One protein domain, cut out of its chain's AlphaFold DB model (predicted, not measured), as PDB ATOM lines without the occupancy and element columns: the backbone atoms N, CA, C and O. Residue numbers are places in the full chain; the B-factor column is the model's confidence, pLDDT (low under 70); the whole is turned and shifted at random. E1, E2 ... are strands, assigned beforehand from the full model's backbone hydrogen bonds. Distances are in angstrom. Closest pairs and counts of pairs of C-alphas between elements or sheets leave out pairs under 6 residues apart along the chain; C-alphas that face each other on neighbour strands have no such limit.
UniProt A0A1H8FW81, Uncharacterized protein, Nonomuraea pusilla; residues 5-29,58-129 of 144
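Overview. This is residues 5 to 29 and 58 to 129 of the 144 residues of an uncharacterized protein of Nonomuraea pusilla (UniProt A0A1H8FW81). The model is a loose, incompletely closed barrel of short strands. A twisted sheet of E6, E4, E9 and E10 forms one wall, the hairpin of E2 and E3 packs on it beside E10, and E7 running on into E8 makes the opposite wall, with E1 alongside E7 and E5 alongside E8. E5 comes close to E6 on one side of the ring, while E3 and E7 are only near each other on the other. The printed part has 97 residues with ten named strands, E1 to E10 in order along the chain, and no named helix; its class is all strand, although under half of the residues, 46 of 97, are in named elements, and its sheets are antiparallel. The whole is compact, with a radius of gyration of the C-alphas of 13.1 A and spans of 38 by 28 by 25 A.

Along the chain. E1 covers residues 7 to 11 and measures 11.2 A from first to last C-alpha, beginning at C-alpha 7 at (238.117, 214.115, 100.487). E2, residues 18 to 21, is 9.3 A long, and E3, residues 25 to 28, is 10.3 A. After the cut come E4, residues 61 to 64, 10.1 A, with C-alpha 61 at (248.756, 223.192, 103.296), and E5, residues 73 to 75, 7.2 A. E6, residues 86 to 89, is 10.3 A long. E7, residues 98 to 101, is 10.1 A, and E8, residues 104 to 107, is 10.0 A. E9, residues 111 to 118, is the longest strand by residues and measures 21.9 A. E10, residues 124 to 129, is 15.8 A long and ends at C-alpha 129 at (239.772, 229.923, 115.427).

Arrangement. The largest sheet runs E6, E4, E9, E10, with E6 and E10 as edge strands. It is only just strongly twisted, its C-alphas lying up to 4.4 A off the best plane. E6 and E4 are antiparallel at 169 degrees, with N 63 and O 87 2.8 A apart, within hydrogen-bond range. E4 and E9 are antiparallel at 135 degrees, with N 64 and O 116 at 2.8 A. E9 and E10 form a hairpin at 155 degrees, with N 115 and O 127 at 2.8 A. E2 and E3 form another hairpin, antiparallel at 144 degrees, with N 19 and O 27 at 2.8 A. These two sheets make a sandwich, two sheets face to face, 9.4 A centre to centre where they face each other and with their best planes 31 degrees apart. The closest C-alphas of E3 and E10 are those of Pro 28 and Val 129, 6.2 A apart. The closest C-alphas of E5 and E6 are those of Leu 75 and Val 87, at 6.7 A. E5 and E8 are antiparallel at 162 degrees, with N 74 and O 106 at 2.8 A. E7 runs on into E8 across a break of 2 residues, at 48 degrees. E1 and E7 are antiparallel at 150 degrees, with N 8 and O 100 at 2.9 A. E1 and E4 are apart, and E8 and E9 meet only through their link.

Size, cuts and confidence. The two C-alphas farthest apart are those of Asp 68 and Ala 95, 38.8 A. Residues 30 to 57 are not printed, and C-alphas 29 and 58 are 22.9 A apart across this cut, which lies in the link from E3 to E4. Of the links that are printed whole, none is long. The mean pLDDT of the printed part is 93.5, and no printed residue is under 70.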
ATOM      1  N   ASP A   5     242.213 211.018  98.585       92.25
ATOM      2  CA  ASP A   5     241.083 210.094  98.435       92.25
ATOM      3  C   ASP A   5     240.131 210.068  99.647       92.25
ATOM      4  O   ASP A   5     239.029 209.541  99.546       92.25
ATOM      5  N   THR A   6     240.511 210.692 100.769       92.75
ATOM      6  CA  THR A   6     239.632 210.908 101.936       92.75
ATOM      7  C   THR A   6     238.850 212.223 101.859       92.75
ATOM      8  O   THR A   6     238.222 212.641 102.837       92.75
ATOM      9  N   ALA A   7     238.908 212.917 100.716       93.50
ATOM     10  CA  ALA A   7     238.117 214.115 100.487       93.50
ATOM     11  C   ALA A   7     236.621 213.798 100.604       93.50
ATOM     12  O   ALA A   7     236.118 212.855 100.000       93.50
ATOM     13  N   ILE A   8     235.907 214.622 101.367       93.69
ATOM     14  CA  ILE A   8     234.463 214.471 101.599       93.69
ATOM     15  C   ILE A   8     233.625 215.406 100.728       93.69
ATOM     16  O   ILE A   8     232.401 215.409 100.814       93.69
ATOM     17  N   GLY A   9     234.279 216.249  99.932       92.56
ATOM     18  CA  GLY A   9     233.616 217.236  99.101       92.56
ATOM     19  C   GLY A   9     234.592 218.223  98.485       92.56
ATOM     20  O   GLY A   9     235.796 218.220  98.770       92.56
ATOM     21  N   ALA A  10     234.048 219.082  97.636       93.12
ATOM     22  CA  ALA A  10     234.793 220.118  96.956       93.12
ATOM     23  C   ALA A  10     233.940 221.378  96.816       93.12
ATOM     24  O   ALA A  10     232.724 221.292  96.685       93.12
ATOM     25  N   GLU A  11     234.594 222.536  96.821       92.25
ATOM     26  CA  GLU A  11     233.925 223.838  96.810       92.25
ATOM     27  C   GLU A  11     234.540 224.760  95.754       92.25
ATOM     28  O   GLU A  11     235.761 224.786  95.540       92.25
ATOM     29  N   ALA A  12     233.705 225.578  95.111       92.62
ATOM     30  CA  ALA A  12     234.180 226.617  94.196       92.62
ATOM     31  C   ALA A  12     234.885 227.761  94.954       92.62
ATOM     32  O   ALA A  12     235.904 228.302  94.502       92.62
ATOM     33  N   SER A  13     234.390 228.092  96.150       94.62
ATOM     34  CA  SER A  13     234.878 229.174  97.012       94.62
ATOM     35  C   SER A  13     234.703 228.836  98.495       94.62
ATOM     36  O   SER A  13     233.818 228.053  98.826       94.62
ATOM     37  N   PRO A  14     235.490 229.434  99.413       95.75
ATOM     38  CA  PRO A  14     235.263 229.252 100.841       95.75
ATOM     39  C   PRO A  14     233.885 229.769 101.261       95.75
ATOM     40  O   PRO A  14     233.470 230.818 100.759       95.75
ATOM     41  N   PRO A  15     233.206 229.100 102.206       94.12
ATOM     42  CA  PRO A  15     231.933 229.581 102.726       94.12
ATOM     43  C   PRO A  15     232.071 230.929 103.456       94.12
ATOM     44  O   PRO A  15     233.155 231.264 103.953       94.12
ATOM     45  N   PRO A  16     230.968 231.683 103.616       94.44
ATOM     46  CA  PRO A  16     230.943 232.871 104.463       94.44
ATOM     47  C   PRO A  16     231.486 232.602 105.875       94.44
ATOM     48  O   PRO A  16     231.273 231.546 106.474       94.44
ATOM     49  N   GLY A  17     232.216 233.578 106.419       93.12
ATOM     50  CA  GLY A  17     232.819 233.487 107.752       93.12
ATOM     51  C   GLY A  17     234.121 232.681 107.833       93.12
ATOM     52  O   GLY A  17     234.666 232.535 108.932       93.12
ATOM     53  N   PHE A  18     234.636 232.194 106.700       97.00
ATOM     54  CA  PHE A  18     235.990 231.656 106.590       97.00
ATOM     55  C   PHE A  18     236.970 232.729 106.109       97.00
ATOM     56  O   PHE A  18     236.646 233.551 105.255       97.00
ATOM     57  N   ALA A  19     238.194 232.689 106.629       96.75
ATOM     58  CA  ALA A  19     239.319 233.456 106.111       96.75
ATOM     59  C   ALA A  19     240.257 232.530 105.333       96.75
ATOM     60  O   ALA A  19     240.559 231.431 105.797       96.75
ATOM     61  N   VAL A  20     240.740 232.986 104.175       97.12
ATOM     62  CA  VAL A  20     241.828 232.320 103.450       97.12
ATOM     63  C   VAL A  20     243.152 232.716 104.096       97.12
ATOM     64  O   VAL A  20     243.480 233.898 104.147       97.12
ATOM     65  N   VAL A  21     243.913 231.734 104.571       97.31
ATOM     66  CA  VAL A  21     245.160 231.929 105.321       97.31
ATOM     67  C   VAL A  21     246.333 231.393 104.508       97.31
ATOM     68  O   VAL A  21     246.265 230.289 103.958       97.31
ATOM     69  N   GLY A  22     247.384 232.207 104.363       94.81
ATOM     70  CA  GLY A  22     248.588 231.868 103.591       94.81
ATOM     71  C   GLY A  22     248.343 231.509 102.122       94.81
ATOM     72  O   GLY A  22     249.207 230.933 101.467       94.81
ATOM     73  N   GLY A  23     247.141 231.786 101.605       95.12
ATOM     74  CA  GLY A  23     246.718 231.392 100.266       95.12
ATOM     75  C   GLY A  23     246.528 229.885 100.059       95.12
ATOM     76  O   GLY A  23     246.355 229.494  98.909       95.12
ATOM     77  N   VAL A  24     246.544 229.054 101.113       96.62
ATOM     78  CA  VAL A  24     246.542 227.576 100.997       96.62
ATOM     79  C   VAL A  24     245.382 226.880 101.710       96.62
ATOM     80  O   VAL A  24     244.965 225.808 101.281       96.62
ATOM     81  N   VAL A  25     244.812 227.484 102.753       97.12
ATOM     82  CA  VAL A  25     243.709 226.910 103.540       97.12
ATOM     83  C   VAL A  25     242.658 227.980 103.812       97.12
ATOM     84  O   VAL A  25     242.987 229.164 103.884       97.12
ATOM     85  N   ALA A  26     241.398 227.585 103.964       97.81
ATOM     86  CA  ALA A  26     240.356 228.440 104.504       97.81
ATOM     87  C   ALA A  26     239.879 227.909 105.860       97.81
ATOM     88  O   ALA A  26     239.534 226.733 105.986       97.81
ATOM     89  N   LEU A  27     239.844 228.781 106.870       97.62
ATOM     90  CA  LEU A  27     239.510 228.430 108.254       97.62
ATOM     91  C   LEU A  27     238.390 229.324 108.805       97.62
ATOM     92  O   LEU A  27     238.335 230.502 108.444       97.62
ATOM     93  N   PRO A  28     237.489 228.802 109.657       96.81
ATOM     94  CA  PRO A  28     236.379 229.577 110.198       96.81
ATOM     95  C   PRO A  28     236.880 230.567 111.253       96.81
ATOM     96  O   PRO A  28     237.440 230.170 112.269       96.81
ATOM     97  N   THR A  29     236.664 231.860 111.025       95.56
ATOM     98  CA  THR A  29     237.145 232.927 111.926       95.56
ATOM     99  C   THR A  29     236.031 233.816 112.462       95.56
ATOM    100  O   THR A  29     236.264 234.580 113.393       95.56
ATOM    101  N   ASP A  58     245.594 222.835  94.600       93.19
ATOM    102  CA  ASP A  58     246.873 222.802  93.892       93.19
ATOM    103  C   ASP A  58     248.044 223.203  94.795       93.19
ATOM    104  O   ASP A  58     249.115 223.578  94.309       93.19
ATOM    105  N   ARG A  59     247.842 223.176  96.117       93.12
ATOM    106  CA  ARG A  59     248.833 223.597  97.107       93.12
ATOM    107  C   ARG A  59     248.938 222.580  98.235       93.12
ATOM    108  O   ARG A  59     247.957 221.946  98.609       93.12
ATOM    109  N   LEU A  60     250.140 222.480  98.793       93.69
ATOM    110  CA  LEU A  60     250.354 221.869 100.096       93.69
ATOM    111  C   LEU A  60     249.937 222.880 101.170       93.69
ATOM    112  O   LEU A  60     250.428 224.008 101.179       93.69
ATOM    113  N   ALA A  61     249.049 222.471 102.067       95.12
ATOM    114  CA  ALA A  61     248.756 223.192 103.296       95.12
ATOM    115  C   ALA A  61     249.365 222.442 104.481       95.12
ATOM    116  O   ALA A  61     249.208 221.225 104.596       95.12
ATOM    117  N   GLU A  62     250.017 223.174 105.378       97.19
ATOM    118  CA  GLU A  62     250.483 222.663 106.666       97.19
ATOM    119  C   GLU A  62     249.864 223.501 107.781       97.19
ATOM    120  O   GLU A  62     250.005 224.723 107.798       97.19
ATOM    121  N   LEU A  63     249.174 222.832 108.701       97.81
ATOM    122  CA  LEU A  63     248.643 223.403 109.929       97.81
ATOM    123  C   LEU A  63     249.446 222.851 111.100       97.81
ATOM    124  O   LEU A  63     249.684 221.644 111.179       97.81
ATOM    125  N   THR A  64     249.828 223.722 112.027       97.88
ATOM    126  CA  THR A  64     250.546 223.345 113.244       97.88
ATOM    127  C   THR A  64     249.959 224.014 114.478       97.88
ATOM    128  O   THR A  64     249.459 225.141 114.438       97.88
ATOM    129  N   VAL A  65     250.036 223.284 115.583       97.88
ATOM    130  CA  VAL A  65     249.768 223.769 116.933       97.88
ATOM    131  C   VAL A  65     251.031 224.474 117.452       97.88
ATOM    132  O   VAL A  65     252.121 223.888 117.340       97.88
ATOM    133  N   PRO A  66     250.932 225.708 117.993       96.75
ATOM    134  CA  PRO A  66     252.034 226.348 118.710       96.75
ATOM    135  C   PRO A  66     252.604 225.428 119.790       96.75
ATOM    136  O   PRO A  66     251.876 224.651 120.401       96.75
ATOM    137  N   GLU A  67     253.921 225.453 119.965       95.19
ATOM    138  CA  GLU A  67     254.642 224.465 120.773       95.19
ATOM    139  C   GLU A  67     254.175 224.422 122.231       95.19
ATOM    140  O   GLU A  67     253.925 223.342 122.762       95.19
ATOM    141  N   ASP A  68     253.947 225.596 122.809       96.25
ATOM    142  CA  ASP A  68     253.426 225.846 124.154       96.25
ATOM    143  C   ASP A  68     251.970 225.393 124.363       96.25
ATOM    144  O   ASP A  68     251.474 225.412 125.486       96.25
ATOM    145  N   LEU A  69     251.280 224.979 123.295       96.75
ATOM    146  CA  LEU A  69     249.873 224.572 123.324       96.75
ATOM    147  C   LEU A  69     249.637 223.132 122.853       96.75
ATOM    148  O   LEU A  69     248.482 222.707 122.745       96.75
ATOM    149  N   ARG A  70     250.697 222.363 122.573       95.12
ATOM    150  CA  ARG A  70     250.592 220.982 122.052       95.12
ATOM    151  C   ARG A  70     249.960 219.991 123.027       95.12
ATOM    152  O   ARG A  70     249.522 218.924 122.606       95.12
ATOM    153  N   ASP A  71     249.903 220.331 124.307       93.94
ATOM    154  CA  ASP A  71     249.190 219.582 125.338       93.94
ATOM    155  C   ASP A  71     247.757 220.097 125.561       93.94
ATOM    156  O   ASP A  71     247.006 219.473 126.309       93.94
ATOM    157  N   ARG A  72     247.356 221.219 124.946       96.31
ATOM    158  CA  ARG A  72     246.051 221.874 125.157       96.31
ATOM    159  C   ARG A  72     245.046 221.552 124.060       96.31
ATOM    160  O   ARG A  72     243.850 221.451 124.352       96.31
ATOM    161  N   PHE A  73     245.509 221.422 122.818       97.06
ATOM    162  CA  PHE A  73     244.657 221.064 121.693       97.06
ATOM    163  C   PHE A  73     245.396 220.319 120.582       97.06
ATOM    164  O   PHE A  73     246.616 220.388 120.449       97.06
ATOM    165  N   TRP A  74     244.617 219.631 119.751       96.94
ATOM    166  CA  TRP A  74     245.093 218.758 118.688       96.94
ATOM    167  C   TRP A  74     244.223 218.872 117.437       96.94
ATOM    168  O   TRP A  74     243.056 219.273 117.482       96.94
ATOM    169  N   LEU A  75     244.804 218.475 116.310       96.94
ATOM    170  CA  LEU A  75     244.193 218.481 114.986       96.94
ATOM    171  C   LEU A  75     243.853 217.039 114.575       96.94
ATOM    172  O   LEU A  75     244.644 216.133 114.824       96.94
ATOM    173  N   THR A  76     242.701 216.818 113.933       95.06
ATOM    174  CA  THR A  76     242.172 215.452 113.675       95.06
ATOM    175  C   THR A  76     241.708 215.201 112.233       95.06
ATOM    176  O   THR A  76     240.909 214.306 111.970       95.06
ATOM    177  N   TRP A  77     242.165 215.997 111.263       95.19
ATOM    178  CA  TRP A  77     241.749 215.819 109.865       95.19
ATOM    179  C   TRP A  77     242.384 214.620 109.177       95.19
ATOM    180  O   TRP A  77     243.555 214.323 109.398       95.19
ATOM    181  N   GLY A  78     241.618 213.994 108.278       83.31
ATOM    182  CA  GLY A  78     242.091 212.913 107.411       83.31
ATOM    183  C   GLY A  78     241.981 211.512 108.001       83.31
ATOM    184  O   GLY A  78     242.743 210.642 107.597       83.31
ATOM    185  N   GLY A  79     241.072 211.301 108.960       75.06
ATOM    186  CA  GLY A  79     240.848 209.982 109.561       75.06
ATOM    187  C   GLY A  79     242.033 209.482 110.386       75.06
ATOM    188  O   GLY A  79     242.242 208.280 110.483       75.06
ATOM    189  N   MET A  80     242.836 210.396 110.939       73.50
ATOM    190  CA  MET A  80     243.960 210.022 111.793       73.50
ATOM    191  C   MET A  80     243.444 209.305 113.041       73.50
ATOM    192  O   MET A  80     242.585 209.840 113.741       73.50
ATOM    193  N   GLU A  81     244.010 208.134 113.336       72.12
ATOM    194  CA  GLU A  81     243.707 207.370 114.557       72.12
ATOM    195  C   GLU A  81     244.061 208.155 115.824       72.12
ATOM    196  O   GLU A  81     243.450 207.969 116.876       72.12
ATOM    197  N   HIS A  82     245.036 209.066 115.729       77.38
ATOM    198  CA  HIS A  82     245.513 209.862 116.851       77.38
ATOM    199  C   HIS A  82     245.497 211.359 116.525       77.38
ATOM    200  O   HIS A  82     245.990 211.769 115.467       77.38
ATOM    201  N   PRO A  83     244.965 212.205 117.427       86.88
ATOM    202  CA  PRO A  83     245.074 213.650 117.295       86.88
ATOM    203  C   PRO A  83     246.539 214.105 117.238       86.88
ATOM    204  O   PRO A  83     247.382 213.623 117.991       86.88
ATOM    205  N   ALA A  84     246.851 215.048 116.347       92.62
ATOM    206  CA  ALA A  84     248.222 215.455 116.047       92.62
ATOM    207  C   ALA A  84     248.457 216.954 116.272       92.62
ATOM    208  O   ALA A  84     247.558 217.779 116.111       92.62
ATOM    209  N   ALA A  85     249.707 217.326 116.561       95.62
ATOM    210  CA  ALA A  85     250.143 218.726 116.613       95.62
ATOM    211  C   ALA A  85     250.404 219.333 115.219       95.62
ATOM    212  O   ALA A  85     250.616 220.539 115.093       95.62
ATOM    213  N   ARG A  86     250.419 218.505 114.168       96.00
ATOM    214  CA  ARG A  86     250.666 218.904 112.780       96.00
ATOM    215  C   ARG A  86     249.756 218.126 111.841       96.00
ATOM    216  O   ARG A  86     249.659 216.908 111.944       96.00
ATOM    217  N   VAL A  87     249.172 218.826 110.875       96.25
ATOM    218  CA  VAL A  87     248.418 218.241 109.764       96.25
ATOM    219  C   VAL A  87     248.928 218.830 108.459       96.25
ATOM    220  O   VAL A  87     249.029 220.044 108.319       96.25
ATOM    221  N   THR A  88     249.222 217.969 107.490       95.75
ATOM    222  CA  THR A  88     249.534 218.357 106.111       95.75
ATOM    223  C   THR A  88     248.475 217.812 105.167       95.75
ATOM    224  O   THR A  88     248.026 216.683 105.360       95.75
ATOM    225  N   ALA A  89     248.074 218.583 104.161       94.25
ATOM    226  CA  ALA A  89     247.061 218.185 103.186       94.25
ATOM    227  C   ALA A  89     247.360 218.777 101.802       94.25
ATOM    228  O   ALA A  89     247.806 219.919 101.695       94.25
ATOM    229  N   GLY A  90     247.064 218.007 100.755       91.94
ATOM    230  CA  GLY A  90     247.311 218.399  99.369       91.94
ATOM    231  C   GLY A  90     248.793 218.382  98.963       91.94
ATOM    232  O   GLY A  90     249.653 218.032  99.772       91.94
ATOM    233  N   PRO A  91     249.105 218.756  97.712       93.69
ATOM    234  CA  PRO A  91     248.156 219.073  96.640       93.69
ATOM    235  C   PRO A  91     247.334 217.848  96.191       93.69
ATOM    236  O   PRO A  91     247.799 216.715  96.265       93.69
ATOM    237  N   CYS A  92     246.109 218.081  95.719       91.19
ATOM    238  CA  CYS A  92     245.174 217.077  95.209       91.19
ATOM    239  C   CYS A  92     244.788 217.348  93.742       91.19
ATOM    240  O   CYS A  92     244.551 218.491  93.349       91.19
ATOM    241  N   GLY A  93     244.687 216.297  92.917       83.12
ATOM    242  CA  GLY A  93     244.238 216.347  91.510       83.12
ATOM    243  C   GLY A  93     242.759 216.756  91.317       83.12
ATOM    244  O   GLY A  93     242.062 217.025  92.295       83.12
ATOM    245  N   GLY A  94     242.293 216.925  90.065       79.31
ATOM    246  CA  GLY A  94     240.899 217.292  89.713       79.31
ATOM    247  C   GLY A  94     240.641 218.725  89.189       79.31
ATOM    248  O   GLY A  94     241.566 219.474  88.890       79.31
ATOM    249  N   ALA A  95     239.363 219.115  89.070       71.75
ATOM    250  CA  ALA A  95     238.949 220.431  88.548       71.75
ATOM    251  C   ALA A  95     238.531 221.445  89.638       71.75
ATOM    252  O   ALA A  95     238.653 222.653  89.449       71.75
ATOM    253  N   ALA A  96     238.053 220.981  90.797       79.38
ATOM    254  CA  ALA A  96     237.487 221.855  91.828       79.38
ATOM    255  C   ALA A  96     238.554 222.612  92.633       79.38
ATOM    256  O   ALA A  96     239.513 221.998  93.104       79.38
ATOM    257  N   ARG A  97     238.365 223.930  92.823       91.50
ATOM    258  CA  ARG A  97     239.363 224.873  93.375       91.50
ATOM    259  C   ARG A  97     239.714 224.622  94.847       91.50
ATOM    260  O   ARG A  97     240.842 224.916  95.260       91.50
ATOM    261  N   TRP A  98     238.775 224.099  95.625       96.44
ATOM    262  CA  TRP A  98     238.976 223.723  97.018       96.44
ATOM    263  C   TRP A  98     238.516 222.300  97.281       96.44
ATOM    264  O   TRP A  98     237.511 221.862  96.728       96.44
ATOM    265  N   VAL A  99     239.227 221.618  98.172       96.19
ATOM    266  CA  VAL A  99     238.926 220.253  98.607       96.19
ATOM    267  C   VAL A  99     238.696 220.261 100.113       96.19
ATOM    268  O   VAL A  99     239.437 220.923 100.846       96.19
ATOM    269  N   ALA A 100     237.662 219.557 100.565       95.88
ATOM    270  CA  ALA A 100     237.278 219.478 101.968       95.88
ATOM    271  C   ALA A 100     237.640 218.114 102.569       95.88
ATOM    272  O   ALA A 100     237.327 217.070 101.994       95.88
ATOM    273  N   PHE A 101     238.231 218.124 103.764       96.06
ATOM    274  CA  PHE A 101     238.546 216.917 104.531       96.06
ATOM    275  C   PHE A 101     237.787 216.881 105.855       96.06
ATOM    276  O   PHE A 101     237.693 217.891 106.561       96.06
ATOM    277  N   ALA A 102     237.271 215.705 106.217       96.44
ATOM    278  CA  ALA A 102     236.627 215.488 107.505       96.44
ATOM    279  C   ALA A 102     237.639 215.531 108.656       96.44
ATOM    280  O   ALA A 102     238.757 215.030 108.544       96.44
ATOM    281  N   GLY A 103     237.207 216.099 109.779       95.88
ATOM    282  CA  GLY A 103     237.966 216.151 111.023       95.88
ATOM    283  C   GLY A 103     237.518 217.328 111.871       95.88
ATOM    284  O   GLY A 103     236.351 217.732 111.812       95.88
ATOM    285  N   GLY A 104     238.448 217.870 112.641       97.00
ATOM    286  CA  GLY A 104     238.211 219.034 113.470       97.00
ATOM    287  C   GLY A 104     239.298 219.233 114.515       97.00
ATOM    288  O   GLY A 104     240.443 218.799 114.346       97.00
ATOM    289  N   TYR A 105     238.897 219.861 115.612       97.62
ATOM    290  CA  TYR A 105     239.757 220.169 116.748       97.62
ATOM    291  C   TYR A 105     239.365 219.315 117.944       97.62
ATOM    292  O   TYR A 105     238.178 219.180 118.233       97.62
ATOM    293  N   VAL A 106     240.356 218.798 118.661       97.44
ATOM    294  CA  VAL A 106     240.179 218.276 120.022       97.44
ATOM    295  C   VAL A 106     240.834 219.267 120.970       97.44
ATOM    296  O   VAL A 106     241.966 219.676 120.725       97.44
ATOM    297  N   VAL A 107     240.140 219.681 122.025       97.81
ATOM    298  CA  VAL A 107     240.624 220.670 122.997       97.81
ATOM    299  C   VAL A 107     240.378 220.176 124.420       97.81
ATOM    300  O   VAL A 107     239.351 219.555 124.698       97.81
ATOM    301  N   ARG A 108     241.286 220.486 125.352       97.56
ATOM    302  CA  ARG A 108     241.030 220.253 126.788       97.56
ATOM    303  C   ARG A 108     239.896 221.133 127.311       97.56
ATOM    304  O   ARG A 108     239.073 220.674 128.094       97.56
ATOM    305  N   ALA A 109     239.838 222.380 126.851       97.75
ATOM    306  CA  ALA A 109     238.808 223.348 127.210       97.75
ATOM    307  C   ALA A 109     238.413 224.187 125.980       97.75
ATOM    308  O   ALA A 109     239.284 224.465 125.150       97.75
ATOM    309  N   PRO A 110     237.138 224.606 125.852       98.44
ATOM    310  CA  PRO A 110     236.712 225.565 124.836       98.44
ATOM    311  C   PRO A 110     237.553 226.845 124.886       98.44
ATOM    312  O   PRO A 110     237.759 227.411 125.960       98.44
ATOM    313  N   ALA A 111     238.056 227.295 123.739       97.94
ATOM    314  CA  ALA A 111     238.975 228.423 123.648       97.94
ATOM    315  C   ALA A 111     239.033 229.018 122.231       97.94
ATOM    316  O   ALA A 111     238.637 228.405 121.241       97.94
ATOM    317  N   CYS A 112     239.606 230.215 122.131       97.75
ATOM    318  CA  CYS A 112     240.066 230.775 120.868       97.75
ATOM    319  C   CYS A 112     241.461 230.226 120.544       97.75
ATOM    320  O   CYS A 112     242.436 230.588 121.200       97.75
ATOM    321  N   LEU A 113     241.556 229.339 119.555       97.81
ATOM    322  CA  LEU A 113     242.786 228.608 119.256       97.81
ATOM    323  C   LEU A 113     243.675 229.384 118.276       97.81
ATOM    324  O   LEU A 113     243.205 229.704 117.179       97.81
ATOM    325  N   PRO A 114     244.952 229.644 118.602       97.44
ATOM    326  CA  PRO A 114     245.934 230.087 117.621       97.44
ATOM    327  C   PRO A 114     246.397 228.887 116.787       97.44
ATOM    328  O   PRO A 114     247.008 227.948 117.292       97.44
ATOM    329  N   VAL A 115     246.101 228.902 115.493       97.75
ATOM    330  CA  VAL A 115     246.539 227.883 114.534       97.75
ATOM    331  C   VAL A 115     247.564 228.510 113.605       97.75
ATOM    332  O   VAL A 115     247.304 229.552 112.999       97.75
ATOM    333  N   ARG A 116     248.720 227.861 113.463       97.94
ATOM    334  CA  ARG A 116     249.759 228.285 112.522       97.94
ATOM    335  C   ARG A 116     249.573 227.585 111.188       97.94
ATOM    336  O   ARG A 116     249.383 226.372 111.145       97.94
ATOM    337  N   VAL A 117     249.650 228.345 110.108       97.88
ATOM    338  CA  VAL A 117     249.512 227.877 108.729       97.88
ATOM    339  C   VAL A 117     250.778 228.226 107.970       97.88
ATOM    340  O   VAL A 117     251.156 229.395 107.914       97.88
ATOM    341  N   ARG A 118     251.404 227.239 107.332       96.69
ATOM    342  CA  ARG A 118     252.482 227.506 106.378       96.69
ATOM    343  C   ARG A 118     251.885 227.898 105.030       96.69
ATOM    344  O   ARG A 118     251.154 227.112 104.431       96.69
ATOM    345  N   GLY A 119     252.150 229.124 104.596       89.19
ATOM    346  CA  GLY A 119     251.645 229.694 103.353       89.19
ATOM    347  C   GLY A 119     252.398 229.218 102.113       89.19
ATOM    348  O   GLY A 119     253.352 228.440 102.185       89.19
ATOM    349  N   ARG A 120     251.962 229.710 100.948       85.12
ATOM    350  CA  ARG A 120     252.513 229.332  99.634       85.12
ATOM    351  C   ARG A 120     254.014 229.620  99.499       85.12
ATOM    352  O   ARG A 120     254.688 228.868  98.801       85.12
ATOM    353  N   GLY A 121     254.519 230.690 100.113       82.81
ATOM    354  CA  GLY A 121     255.937 231.068 100.084       82.81
ATOM    355  C   GLY A 121     256.766 230.430 101.203       82.81
ATOM    356  O   GLY A 121     257.953 230.720 101.325       82.81
ATOM    357  N   GLY A 122     256.164 229.552 102.012       86.12
ATOM    358  CA  GLY A 122     256.810 228.912 103.154       86.12
ATOM    359  C   GLY A 122     256.748 229.720 104.451       86.12
ATOM    360  O   GLY A 122     257.153 229.195 105.486       86.12
ATOM    361  N   GLU A 123     256.217 230.942 104.415       92.62
ATOM    362  CA  GLU A 123     256.017 231.806 105.574       92.62
ATOM    363  C   GLU A 123     254.930 231.268 106.515       92.62
ATOM    364  O   GLU A 123     254.002 230.574 106.094       92.62
ATOM    365  N   HIS A 124     255.034 231.580 107.806       94.62
ATOM    366  CA  HIS A 124     254.053 231.154 108.801       94.62
ATOM    367  C   HIS A 124     253.048 232.272 109.068       94.62
ATOM    368  O   HIS A 124     253.419 233.399 109.386       94.62
ATOM    369  N   HIS A 125     251.767 231.930 108.986       96.38
ATOM    370  CA  HIS A 125     250.644 232.794 109.331       96.38
ATOM    371  C   HIS A 125     249.965 232.260 110.577       96.38
ATOM    372  O   HIS A 125     249.733 231.058 110.678       96.38
ATOM    373  N   GLU A 126     249.583 233.137 111.492       95.69
ATOM    374  CA  GLU A 126     248.738 232.756 112.617       95.69
ATOM    375  C   GLU A 126     247.297 233.193 112.369       95.69
ATOM    376  O   GLU A 126     247.021 234.319 111.947       95.69
ATOM    377  N   VAL A 127     246.361 232.290 112.637       96.19
ATOM    378  CA  VAL A 127     244.932 232.572 112.596       96.19
ATOM    379  C   VAL A 127     244.281 232.099 113.883       96.19
ATOM    380  O   VAL A 127     244.617 231.053 114.426       96.19
ATOM    381  N   ARG A 128     243.316 232.881 114.359       97.38
ATOM    382  CA  ARG A 128     242.547 232.570 115.556       97.38
ATOM    383  C   ARG A 128     241.218 231.922 115.182       97.38
ATOM    384  O   ARG A 128     240.437 232.521 114.439       97.38
ATOM    385  N   VAL A 129     240.977 230.718 115.692       98.25
ATOM    386  CA  VAL A 129     239.772 229.923 115.427       98.25
ATOM    387  C   VAL A 129     238.950 229.810 116.717       98.25
ATOM    388  O   VAL A 129     239.439 229.236 117.690       98.25
TER     389      VAL A 129